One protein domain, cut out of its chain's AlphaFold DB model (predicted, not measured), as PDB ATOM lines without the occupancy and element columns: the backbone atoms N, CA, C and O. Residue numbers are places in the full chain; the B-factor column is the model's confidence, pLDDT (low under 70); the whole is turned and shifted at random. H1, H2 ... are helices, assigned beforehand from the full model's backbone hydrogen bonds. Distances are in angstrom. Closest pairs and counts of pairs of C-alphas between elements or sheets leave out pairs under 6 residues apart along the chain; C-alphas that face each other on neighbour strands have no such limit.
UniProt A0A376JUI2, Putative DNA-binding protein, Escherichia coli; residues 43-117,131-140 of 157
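This is residues 43 to 117 and 131 to 140 of the 157 residues of the protein "Putative DNA-binding protein" of Escherichia coli (UniProt A0A376JUI2). Three short helices, H1, H2 and H3, have their centres at the corners of a triangle, and a fourth, H4, stands next to H2 and H3 on the side away from H1. A small loop of residues 48 to 53 sticks out from this cluster before H1, within a long stretch with no named element, residues 43 to 55; a second such stretch, residues 106 to 117, follows H4 and runs to the cut, after which residues 131 to 140 are printed. The printed part has 85 residues with four named helices, in the order H1, H2, H3, H4, and no named strand. The class is all helix, though the helices hold 35 of the 85 printed residues, under half. The whole is compact, with a radius of gyration of the C-alphas of 13.1 A and spans of 34 by 32 by 21 A.

H2 and H4 are the longest helices by residues, with 10 each. H2 is residues 68 to 77, 14.5 A from first to last C-alpha, and C-alpha 68 is at (7.342, 67.685, 6.565). H1 is residues 56 to 64, 12.3 A long, and begins with C-alpha 56 at (22.367, 65.182, -1.189). H3 is residues 84 to 89, 8.6 A long. H4 is residues 96 to 105, 14.2 A long, and ends with C-alpha 105 at (6.616, 75.077, 21.891).

H2 touches H1; their closest C-alphas, those of Ile 61 and Arg 71, are 6.1 A apart. The two run opposite ways at a steep tilt of 49 degrees. H2 is close to H3 but not clearly touching, with the closest C-alphas, those of Leu 72 and Gly 87, 7.1 A apart. H2 is also close to H4 but not clearly touching; the closest C-alphas, those of Arg 69 and Asp 99, are 6.6 A apart, and the steep tilt of 69 degrees is only just short of about perpendicular. H1 is close to H3 but not clearly touching, with the C-alphas of Tyr 58 and Asp 86 closest at 7.3 A. H3 and H4 only just touch, with 3 pairs of C-alphas within 8 A, the closest being Gly 87 and Ile 96 at 6.7 A; they are about perpendicular, at 74 degrees. H1 and H4 are apart. In H1, H2, H3 and H4 every O i to N i+4 pair is within hydrogen-bond range. Residues 48 to 49 pair antiparallel with residues 52 to 53.

The two C-alphas farthest apart, those of Glu 64 and Arg 131, are 40.7 A apart. Residues 118 to 130 are not printed, and C-alphas 117 and 131 are 10.2 A apart across the cut. The link from H1 to H2 is tight, and those from H2 to H3 and H3 to H4 are short. The mean pLDDT of the printed part is 70.8, and residues 43 to 44, 97, 109 to 117 and 131 to 140 of this model are under 70.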
ATOM      1  N   PRO A  43      12.899  67.876 -11.551       53.03
ATOM      2  CA  PRO A  43      13.593  67.516 -10.310       53.03
ATOM      3  C   PRO A  43      15.006  68.112 -10.180       53.03
ATOM      4  O   PRO A  43      15.728  67.787  -9.241       53.03
ATOM      5  N   ARG A  44      15.451  68.965 -11.110       64.00
ATOM      6  CA  ARG A  44      16.844  69.441 -11.184       64.00
ATOM      7  C   ARG A  44      17.165  70.608 -10.245       64.00
ATOM      8  O   ARG A  44      18.053  71.400 -10.544       64.00
ATOM      9  N   ILE A  45      16.475  70.725  -9.117       70.56
ATOM     10  CA  ILE A  45      16.840  71.726  -8.114       70.56
ATOM     11  C   ILE A  45      18.131  71.257  -7.440       70.56
ATOM     12  O   ILE A  45      18.198  70.148  -6.905       70.56
ATOM     13  N   ARG A  46      19.170  72.095  -7.510       74.69
ATOM     14  CA  ARG A  46      20.477  71.851  -6.897       74.69
ATOM     15  C   ARG A  46      20.808  72.980  -5.932       74.69
ATOM     16  O   ARG A  46      20.780  74.146  -6.312       74.69
ATOM     17  N   ARG A  47      21.161  72.618  -4.707       74.69
ATOM     18  CA  ARG A  47      21.841  73.471  -3.742       74.69
ATOM     19  C   ARG A  47      23.334  73.456  -4.047       74.69
ATOM     20  O   ARG A  47      23.953  72.392  -4.040       74.69
ATOM     21  N   MET A  48      23.896  74.630  -4.303       76.12
ATOM     22  CA  MET A  48      25.312  74.804  -4.611       76.12
ATOM     23  C   MET A  48      25.977  75.637  -3.521       76.12
ATOM     24  O   MET A  48      25.411  76.633  -3.075       76.12
ATOM     25  N   VAL A  49      27.171  75.233  -3.100       73.31
ATOM     26  CA  VAL A  49      28.072  76.070  -2.300       73.31
ATOM     27  C   VAL A  49      29.379  76.141  -3.077       73.31
ATOM     28  O   VAL A  49      30.032  75.122  -3.288       73.31
ATOM     29  N   GLY A  50      29.702  77.322  -3.609       78.50
ATOM     30  CA  GLY A  50      30.722  77.439  -4.652       78.50
ATOM     31  C   GLY A  50      30.359  76.577  -5.866       78.50
ATOM     32  O   GLY A  50      29.263  76.692  -6.415       78.50
ATOM     33  N   THR A  51      31.262  75.680  -6.260       75.12
ATOM     34  CA  THR A  51      31.063  74.723  -7.362       75.12
ATOM     35  C   THR A  51      30.533  73.360  -6.912       75.12
ATOM     36  O   THR A  51      30.293  72.493  -7.751       75.12
ATOM     37  N   GLU A  52      30.322  73.148  -5.611       76.06
ATOM     38  CA  GLU A  52      29.929  71.849  -5.069       76.06
ATOM     39  C   GLU A  52      28.417  71.720  -4.898       76.06
ATOM     40  O   GLU A  52      27.744  72.596  -4.347       76.06
ATOM     41  N   ASN A  53      27.877  70.582  -5.337       80.31
ATOM     42  CA  ASN A  53      26.481  70.236  -5.108       80.31
ATOM     43  C   ASN A  53      26.307  69.667  -3.695       80.31
ATOM     44  O   ASN A  53      26.720  68.548  -3.404       80.31
ATOM     45  N   THR A  54      25.607  70.414  -2.850       83.75
ATOM     46  CA  THR A  54      25.349  70.079  -1.442       83.75
ATOM     47  C   THR A  54      23.902  69.632  -1.200       83.75
ATOM     48  O   THR A  54      23.428  69.632  -0.069       83.75
ATOM     49  N   SER A  55      23.172  69.232  -2.250       82.81
ATOM     50  CA  SER A  55      21.748  68.848  -2.152       82.81
ATOM     51  C   SER A  55      21.513  67.477  -1.517       82.81
ATOM     52  O   SER A  55      20.405  67.196  -1.064       82.81
ATOM     53  N   SER A  56      22.523  66.600  -1.535       90.12
ATOM     54  CA  SER A  56      22.367  65.182  -1.189       90.12
ATOM     55  C   SER A  56      21.758  64.949   0.205       90.12
ATOM     56  O   SER A  56      20.765  64.218   0.275       90.12
ATOM     57  N   PRO A  57      22.213  65.613   1.289       89.31
ATOM     58  CA  PRO A  57      21.643  65.403   2.623       89.31
ATOM     59  C   PRO A  57      20.142  65.727   2.689       89.31
ATOM     60  O   PRO A  57      19.356  64.965   3.247       89.31
ATOM     61  N   TYR A  58      19.712  66.815   2.047       88.56
ATOM     62  CA  TYR A  58      18.309  67.239   2.023       88.56
ATOM     63  C   TYR A  58      17.431  66.265   1.227       88.56
ATOM     64  O   TYR A  58      16.312  65.953   1.638       88.56
ATOM     65  N   GLN A  59      17.948  65.745   0.107       88.56
ATOM     66  CA  GLN A  59      17.259  64.747  -0.715       88.56
ATOM     67  C   GLN A  59      17.078  63.418   0.024       88.56
ATOM     68  O   GLN A  59      16.002  62.824  -0.053       88.56
ATOM     69  N   LEU A  60      18.098  62.971   0.760       91.69
ATOM     70  CA  LEU A  60      18.032  61.743   1.555       91.69
ATOM     71  C   LEU A  60      16.963  61.848   2.647       91.69
ATOM     72  O   LEU A  60      16.066  61.008   2.703       91.69
ATOM     73  N   ILE A  61      16.964  62.941   3.416       91.50
ATOM     74  CA  ILE A  61      15.957  63.190   4.462       91.50
ATOM     75  C   ILE A  61      14.544  63.245   3.867       91.50
ATOM     76  O   ILE A  61      13.603  62.683   4.428       91.50
ATOM     77  N   ALA A  62      14.379  63.897   2.712       88.38
ATOM     78  CA  ALA A  62      13.090  63.973   2.029       88.38
ATOM     79  C   ALA A  62      12.575  62.599   1.565       88.38
ATOM     80  O   ALA A  62      11.359  62.387   1.531       88.38
ATOM     81  N   ARG A  63      13.487  61.681   1.219       88.44
ATOM     82  CA  ARG A  63      13.175  60.308   0.802       88.44
ATOM     83  C   ARG A  63      12.818  59.411   1.988       88.44
ATOM     84  O   ARG A  63      11.895  58.611   1.878       88.44
ATOM     85  N   GLU A  64      13.540  59.537   3.095       92.25
ATOM     86  CA  GLU A  64      13.415  58.646   4.254       92.25
ATOM     87  C   GLU A  64      12.272  59.051   5.188       92.25
ATOM     88  O   GLU A  64      11.547  58.201   5.707       92.25
ATOM     89  N   VAL A  65      12.051  60.355   5.363       90.25
ATOM     90  CA  VAL A  65      11.056  60.873   6.300       90.25
ATOM     91  C   VAL A  65       9.836  61.376   5.536       90.25
ATOM     92  O   VAL A  65       9.922  62.267   4.694       90.25
ATOM     93  N   LYS A  66       8.649  60.840   5.836       84.88
ATOM     94  CA  LYS A  66       7.413  61.231   5.131       84.88
ATOM     95  C   LYS A  66       6.860  62.583   5.582       84.88
ATOM     96  O   LYS A  66       6.416  63.365   4.747       84.88
ATOM     97  N   ALA A  67       6.864  62.865   6.885       84.88
ATOM     98  CA  ALA A  67       6.205  64.053   7.421       84.88
ATOM     99  C   ALA A  67       7.095  65.313   7.306       84.88
ATOM    100  O   ALA A  67       8.200  65.315   7.853       84.88
ATOM    101  N   PRO A  68       6.604  66.421   6.706       80.38
ATOM    102  CA  PRO A  68       7.342  67.685   6.565       80.38
ATOM    103  C   PRO A  68       7.990  68.197   7.857       80.38
ATOM    104  O   PRO A  68       9.176  68.517   7.893       80.38
ATOM    105  N   ARG A  69       7.233  68.183   8.962       83.50
ATOM    106  CA  ARG A  69       7.721  68.614  10.283       83.50
ATOM    107  C   ARG A  69       8.877  67.759  10.795       83.50
ATOM    108  O   ARG A  69       9.802  68.282  11.408       83.50
ATOM    109  N   GLN A  70       8.801  66.448  10.571       86.94
ATOM    110  CA  GLN A  70       9.831  65.516  11.020       86.94
ATOM    111  C   GLN A  70      11.103  65.659  10.187       86.94
ATOM    112  O   GLN A  70      12.181  65.569  10.755       86.94
ATOM    113  N   ARG A  71      10.994  65.964   8.884       89.00
ATOM    114  CA  ARG A  71      12.160  66.271   8.036       89.00
ATOM    115  C   ARG A  71      12.954  67.450   8.587       89.00
ATOM    116  O   ARG A  71      14.159  67.338   8.766       89.00
ATOM    117  N   LEU A  72      12.263  68.553   8.897       84.44
ATOM    118  CA  LEU A  72      12.900  69.743   9.462       84.44
ATOM    119  C   LEU A  72      13.543  69.439  10.819       84.44
ATOM    120  O   LEU A  72      14.687  69.812  11.044       84.44
ATOM    121  N   LYS A  73      12.829  68.732  11.702       85.06
ATOM    122  CA  LYS A  73      13.372  68.298  12.996       85.06
ATOM    123  C   LYS A  73      14.649  67.466  12.820       85.06
ATOM    124  O   LYS A  73      15.663  67.803  13.415       85.06
ATOM    125  N   TYR A  74      14.604  66.438  11.978       87.88
ATOM    126  CA  TYR A  74      15.727  65.530  11.751       87.88
ATOM    127  C   TYR A  74      16.943  66.248  11.144       87.88
ATOM    128  O   TYR A  74      18.073  66.047  11.583       87.88
ATOM    129  N   ALA A  75      16.717  67.150  10.184       86.69
ATOM    130  CA  ALA A  75      17.778  67.987   9.627       86.69
ATOM    131  C   ALA A  75      18.470  68.831  10.713       86.69
ATOM    132  O   ALA A  75      19.692  68.868  10.787       86.69
ATOM    133  N   LEU A  76      17.701  69.456  11.607       82.94
ATOM    134  CA  LEU A  76      18.269  70.250  12.698       82.94
ATOM    135  C   LEU A  76      19.001  69.386  13.741       82.94
ATOM    136  O   LEU A  76      20.070  69.775  14.200       82.94
ATOM    137  N   GLU A  77      18.467  68.212  14.090       84.31
ATOM    138  CA  GLU A  77      19.091  67.276  15.045       84.31
ATOM    139  C   GLU A  77      20.429  66.720  14.538       84.31
ATOM    140  O   GLU A  77      21.338  66.475  15.325       84.31
ATOM    141  N   THR A  78      20.571  66.579  13.221       82.12
ATOM    142  CA  THR A  78      21.817  66.153  12.560       82.12
ATOM    143  C   THR A  78      22.809  67.300  12.333       82.12
ATOM    144  O   THR A  78      23.868  67.092  11.746       82.12
ATOM    145  N   GLY A  79      22.489  68.513  12.798       80.19
ATOM    146  CA  GLY A  79      23.329  69.702  12.633       80.19
ATOM    147  C   GLY A  79      23.325  70.278  11.215       80.19
ATOM    148  O   GLY A  79      24.126  71.164  10.908       80.19
ATOM    149  N   LEU A  80      22.431  69.808  10.340       81.69
ATOM    150  CA  LEU A  80      22.309  70.317   8.982       81.69
ATOM    151  C   LEU A  80      21.717  71.730   9.008       81.69
ATOM    152  O   LEU A  80      20.646  71.975   9.567       81.69
ATOM    153  N   GLN A  81      22.401  72.677   8.367       80.44
ATOM    154  CA  GLN A  81      21.908  74.048   8.242       80.44
ATOM    155  C   GLN A  81      20.780  74.099   7.212       80.44
ATOM    156  O   GLN A  81      20.962  73.684   6.070       80.44
ATOM    157  N   VAL A  82      19.612  74.612   7.589       77.25
ATOM    158  CA  VAL A  82      18.429  74.616   6.718       77.25
ATOM    159  C   VAL A  82      18.060  76.041   6.340       77.25
ATOM    160  O   VAL A  82      17.771  76.862   7.212       77.25
ATOM    161  N   SER A  83      18.020  76.325   5.036       74.00
ATOM    162  CA  SER A  83      17.445  77.565   4.520       74.00
ATOM    163  C   SER A  83      15.948  77.466   4.218       74.00
ATOM    164  O   SER A  83      15.358  76.385   4.196       74.00
ATOM    165  N   ALA A  84      15.317  78.611   3.955       70.44
ATOM    166  CA  ALA A  84      13.943  78.706   3.471       70.44
ATOM    167  C   ALA A  84      13.714  77.876   2.219       70.44
ATOM    168  O   ALA A  84      12.741  77.131   2.137       70.44
ATOM    169  N   LEU A  85      14.617  78.032   1.250       71.69
ATOM    170  CA  LEU A  85      14.568  77.329  -0.021       71.69
ATOM    171  C   LEU A  85      14.744  75.832   0.219       71.69
ATOM    172  O   LEU A  85      14.010  75.039  -0.364       71.69
ATOM    173  N   ASP A  86      15.622  75.449   1.153       80.56
ATOM    174  CA  ASP A  86      15.820  74.041   1.484       80.56
ATOM    175  C   ASP A  86      14.538  73.409   2.048       80.56
ATOM    176  O   ASP A  86      14.094  72.339   1.613       80.56
ATOM    177  N   GLY A  87      13.886  74.098   2.989       79.00
ATOM    178  CA  GLY A  87      12.635  73.606   3.549       79.00
ATOM    179  C   GLY A  87      11.458  73.677   2.579       79.00
ATOM    180  O   GLY A  87      10.594  72.801   2.631       79.00
ATOM    181  N   LEU A  88      11.434  74.647   1.662       80.00
ATOM    182  CA  LEU A  88      10.442  74.727   0.595       80.00
ATOM    183  C   LEU A  88      10.575  73.541  -0.371       80.00
ATOM    184  O   LEU A  88       9.582  72.867  -0.644       80.00
ATOM    185  N   PHE A  89      11.788  73.271  -0.858       81.19
ATOM    186  CA  PHE A  89      12.017  72.309  -1.933       81.19
ATOM    187  C   PHE A  89      12.089  70.858  -1.460       81.19
ATOM    188  O   PHE A  89      11.473  69.993  -2.080       81.19
ATOM    189  N   TRP A  90      12.796  70.568  -0.367       82.19
ATOM    190  CA  TRP A  90      12.994  69.185   0.086       82.19
ATOM    191  C   TRP A  90      12.076  68.810   1.249       82.19
ATOM    192  O   TRP A  90      11.614  67.668   1.350       82.19
ATOM    193  N   PHE A  91      11.730  69.762   2.120       84.50
ATOM    194  CA  PHE A  91      10.937  69.450   3.314       84.50
ATOM    195  C   PHE A  91       9.444  69.739   3.170       84.50
ATOM    196  O   PHE A  91       8.686  69.365   4.060       84.50
ATOM    197  N   GLY A  92       8.994  70.351   2.068       77.31
ATOM    198  CA  GLY A  92       7.581  70.695   1.855       77.31
ATOM    199  C   GLY A  92       7.038  71.684   2.893       77.31
ATOM    200  O   GLY A  92       5.839  71.713   3.169       77.31
ATOM    201  N   SER A  93       7.924  72.464   3.509       74.06
ATOM    202  CA  SER A  93       7.636  73.383   4.608       74.06
ATOM    203  C   SER A  93       7.586  74.818   4.081       74.06
ATOM    204  O   SER A  93       8.501  75.608   4.278       74.06
ATOM    205  N   GLN A  94       6.489  75.182   3.409       71.62
ATOM    206  CA  GLN A  94       6.270  76.552   2.903       71.62
ATOM    207  C   GLN A  94       6.251  77.606   4.024       71.62
ATOM    208  O   GLN A  94       6.544  78.774   3.795       71.62
ATOM    209  N   ARG A  95       5.916  77.192   5.253       74.81
ATOM    210  CA  ARG A  95       5.867  78.042   6.451       74.81
ATOM    211  C   ARG A  95       6.869  77.578   7.512       74.81
ATOM    212  O   ARG A  95       6.481  77.353   8.656       74.81
ATOM    213  N   ILE A  96       8.155  77.469   7.159       73.12
ATOM    214  CA  ILE A  96       9.232  77.076   8.096       73.12
ATOM    215  C   ILE A  96       9.164  77.846   9.421       73.12
ATOM    216  O   ILE A  96       9.305  77.240  10.478       73.12
ATOM    217  N   ALA A  97       8.897  79.157   9.400       67.19
ATOM    218  CA  ALA A  97       8.798  79.954  10.626       67.19
ATOM    219  C   ALA A  97       7.719  79.421  11.594       67.19
ATOM    220  O   ALA A  97       7.950  79.324  12.800       67.19
ATOM    221  N   ALA A  98       6.565  79.000  11.068       71.69
ATOM    222  CA  ALA A  98       5.507  78.392  11.870       71.69
ATOM    223  C   ALA A  98       5.917  77.011  12.403       71.69
ATOM    224  O   ALA A  98       5.547  76.640  13.517       71.69
ATOM    225  N   ASP A  99       6.686  76.240  11.633       74.62
ATOM    226  CA  ASP A  99       7.188  74.939  12.071       74.62
ATOM    227  C   ASP A  99       8.232  75.078  13.184       74.62
ATOM    228  O   ASP A  99       8.099  74.408  14.208       74.62
ATOM    229  N   ILE A 100       9.170  76.019  13.057       72.56
ATOM    230  CA  ILE A 100      10.153  76.379  14.091       72.56
ATOM    231  C   ILE A 100       9.456  76.845  15.372       72.56
ATOM    232  O   ILE A 100       9.806  76.392  16.463       72.56
ATOM    233  N   LEU A 101       8.432  77.699  15.261       71.94
ATOM    234  CA  LEU A 101       7.646  78.135  16.416       71.94
ATOM    235  C   LEU A 101       6.988  76.948  17.133       71.94
ATOM    236  O   LEU A 101       7.012  76.884  18.361       71.94
ATOM    237  N   LYS A 102       6.424  75.984  16.391       77.12
ATOM    238  CA  LYS A 102       5.855  74.777  17.010       77.12
ATOM    239  C   LYS A 102       6.933  73.910  17.653       77.12
ATOM    240  O   LYS A 102       6.724  73.459  18.770       77.12
ATOM    241  N   LEU A 103       8.086  73.715  17.012       75.19
ATOM    242  CA  LEU A 103       9.198  72.956  17.596       75.19
ATOM    243  C   LEU A 103       9.689  73.582  18.912       75.19
ATOM    244  O   LEU A 103       9.895  72.860  19.884       75.19
ATOM    245  N   ARG A 104       9.768  74.918  18.987       74.75
ATOM    246  CA  ARG A 104      10.054  75.644  20.238       74.75
ATOM    247  C   ARG A 104       9.001  75.391  21.315       74.75
ATOM    248  O   ARG A 104       9.365  75.125  22.456       74.75
ATOM    249  N   LYS A 105       7.710  75.420  20.959       76.25
ATOM    250  CA  LYS A 105       6.616  75.077  21.891       76.25
ATOM    251  C   LYS A 105       6.729  73.646  22.427       76.25
ATOM    252  O   LYS A 105       6.377  73.413  23.573       76.25
ATOM    253  N   TYR A 106       7.256  72.712  21.635       78.19
ATOM    254  CA  TYR A 106       7.534  71.334  22.062       78.19
ATOM    255  C   TYR A 106       8.867  71.170  22.820       78.19
ATOM    256  O   TYR A 106       9.324  70.047  23.010       78.19
ATOM    257  N   GLY A 107       9.495  72.267  23.259       72.81
ATOM    258  CA  GLY A 107      10.686  72.239  24.114       72.81
ATOM    259  C   GLY A 107      12.021  72.183  23.369       72.81
ATOM    260  O   GLY A 107      13.067  72.041  23.999       72.81
ATOM    261  N   MET A 108      12.029  72.323  22.040       75.19
ATOM    262  CA  MET A 108      13.275  72.338  21.271       75.19
ATOM    263  C   MET A 108      13.981  73.696  21.400       75.19
ATOM    264  O   MET A 108      13.450  74.731  20.982       75.19
ATOM    265  N   ARG A 109      15.206  73.705  21.942       65.50
ATOM    266  CA  ARG A 109      16.059  74.905  21.978       65.50
ATOM    267  C   ARG A 109      16.627  75.163  20.584       65.50
ATOM    268  O   ARG A 109      17.523  74.462  20.136       65.50
ATOM    269  N   ILE A 110      16.102  76.182  19.908       64.19
ATOM    270  CA  ILE A 110      16.579  76.619  18.589       64.19
ATOM    271  C   ILE A 110      17.307  77.947  18.766       64.19
ATOM    272  O   ILE A 110      16.666  78.966  19.047       64.19
ATOM    273  N   ALA A 111      18.632  77.915  18.624       57.78
ATOM    274  CA  ALA A 111      19.481  79.097  18.678       57.78
ATOM    275  C   ALA A 111      19.287  79.954  17.423       57.78
ATOM    276  O   ALA A 111      19.092  79.448  16.321       57.78
ATOM    277  N   THR A 112      19.329  81.268  17.609       51.62
ATOM    278  CA  THR A 112      19.234  82.236  16.526       51.62
ATOM    279  C   THR A 112      20.576  82.946  16.428       51.62
ATOM    280  O   THR A 112      20.919  83.719  17.315       51.62
ATOM    281  N   ALA A 113      21.349  82.646  15.387       47.00
ATOM    282  CA  ALA A 113      22.576  83.375  15.077       47.00
ATOM    283  C   ALA A 113      22.249  84.498  14.094       47.00
ATOM    284  O   ALA A 113      21.309  84.356  13.322       47.00
ATOM    285  N   SER A 114      22.996  85.598  14.107       42.81
ATOM    286  CA  SER A 114      22.930  86.610  13.054       42.81
ATOM    287  C   SER A 114      24.164  86.532  12.174       42.81
ATOM    288  O   SER A 114      25.266  86.486  12.714       42.81
ATOM    289  N   VAL A 115      23.997  86.515  10.850       44.75
ATOM    290  CA  VAL A 115      25.128  86.580   9.908       44.75
ATOM    291  C   VAL A 115      24.999  87.857   9.107       44.75
ATOM    292  O   VAL A 115      23.961  88.110   8.498       44.75
ATOM    293  N   ASP A 116      26.063  88.648   9.120       39.12
ATOM    294  CA  ASP A 116      26.174  89.834   8.287       39.12
ATOM    295  C   ASP A 116      26.516  89.385   6.861       39.12
ATOM    296  O   ASP A 116      27.591  88.837   6.610       39.12
ATOM    297  N   VAL A 117      25.581  89.576   5.930       41.66
ATOM    298  CA  VAL A 117      25.784  89.306   4.503       41.66
ATOM    299  C   VAL A 117      26.035  90.638   3.807       41.66
ATOM    300  O   VAL A 117      25.226  91.557   3.918       41.66
ATOM    301  N   ARG A 131      22.882  98.837   8.546       31.38
ATOM    302  CA  ARG A 131      23.193  97.768   9.498       31.38
ATOM    303  C   ARG A 131      21.953  96.881   9.643       31.38
ATOM    304  O   ARG A 131      21.191  97.028  10.596       31.38
ATOM    305  N   GLN A 132      21.704  96.011   8.671       32.16
ATOM    306  CA  GLN A 132      20.626  95.032   8.765       32.16
ATOM    307  C   GLN A 132      21.090  93.888   9.671       32.16
ATOM    308  O   GLN A 132      21.911  93.063   9.298       32.16
ATOM    309  N   LYS A 133      20.586  93.869  10.912       25.83
ATOM    310  CA  LYS A 133      20.731  92.720  11.812       25.83
ATOM    311  C   LYS A 133      19.891  91.577  11.247       25.83
ATOM    312  O   LYS A 133      18.691  91.509  11.509       25.83
ATOM    313  N   TYR A 134      20.496  90.692  10.465       33.12
ATOM    314  CA  TYR A 134      19.811  89.492  10.004       33.12
ATOM    315  C   TYR A 134      19.813  88.471  11.121       33.12
ATOM    316  O   TYR A 134      20.856  87.965  11.494       33.12
ATOM    317  N   VAL A 135      18.650  88.138  11.653       31.67
ATOM    318  CA  VAL A 135      18.468  86.881  12.372       31.67
ATOM    319  C   VAL A 135      18.519  85.771  11.317       31.67
ATOM    320  O   VAL A 135      17.640  85.706  10.463       31.67
ATOM    321  N   LEU A 136      19.535  84.905  11.352       33.66
ATOM    322  CA  LEU A 136      19.635  83.715  10.509       33.66
ATOM    323  C   LEU A 136      18.574  82.688  10.938       33.66
ATOM    324  O   LEU A 136      18.826  81.702  11.623       33.66
ATOM    325  N   TYR A 137      17.346  82.931  10.509       38.94
ATOM    326  CA  TYR A 137      16.630  81.931   9.737       38.94
ATOM    327  C   TYR A 137      16.881  82.351   8.308       38.94
ATOM    328  O   TYR A 137      16.626  83.506   7.982       38.94
ATOM    329  N   HIS A 138      17.407  81.485   7.452       31.03
ATOM    330  CA  HIS A 138      17.682  81.896   6.079       31.03
ATOM    331  C   HIS A 138      16.366  81.972   5.283       31.03
ATOM    332  O   HIS A 138      16.152  81.185   4.373       31.03
ATOM    333  N   ILE A 139      15.461  82.882   5.662       34.94
ATOM    334  CA  ILE A 139      14.221  83.274   4.988       34.94
ATOM    335  C   ILE A 139      14.184  84.802   4.946       34.94
ATOM    336  O   ILE A 139      13.544  85.454   5.766       34.94
ATOM    337  N   SER A 140      14.849  85.378   3.956       23.27
ATOM    338  CA  SER A 140      14.523  86.720   3.481       23.27
ATOM    339  C   SER A 140      14.792  86.792   1.985       23.27
ATOM    340  O   SER A 140      15.901  87.089   1.556       23.27
TER     341      SER A 140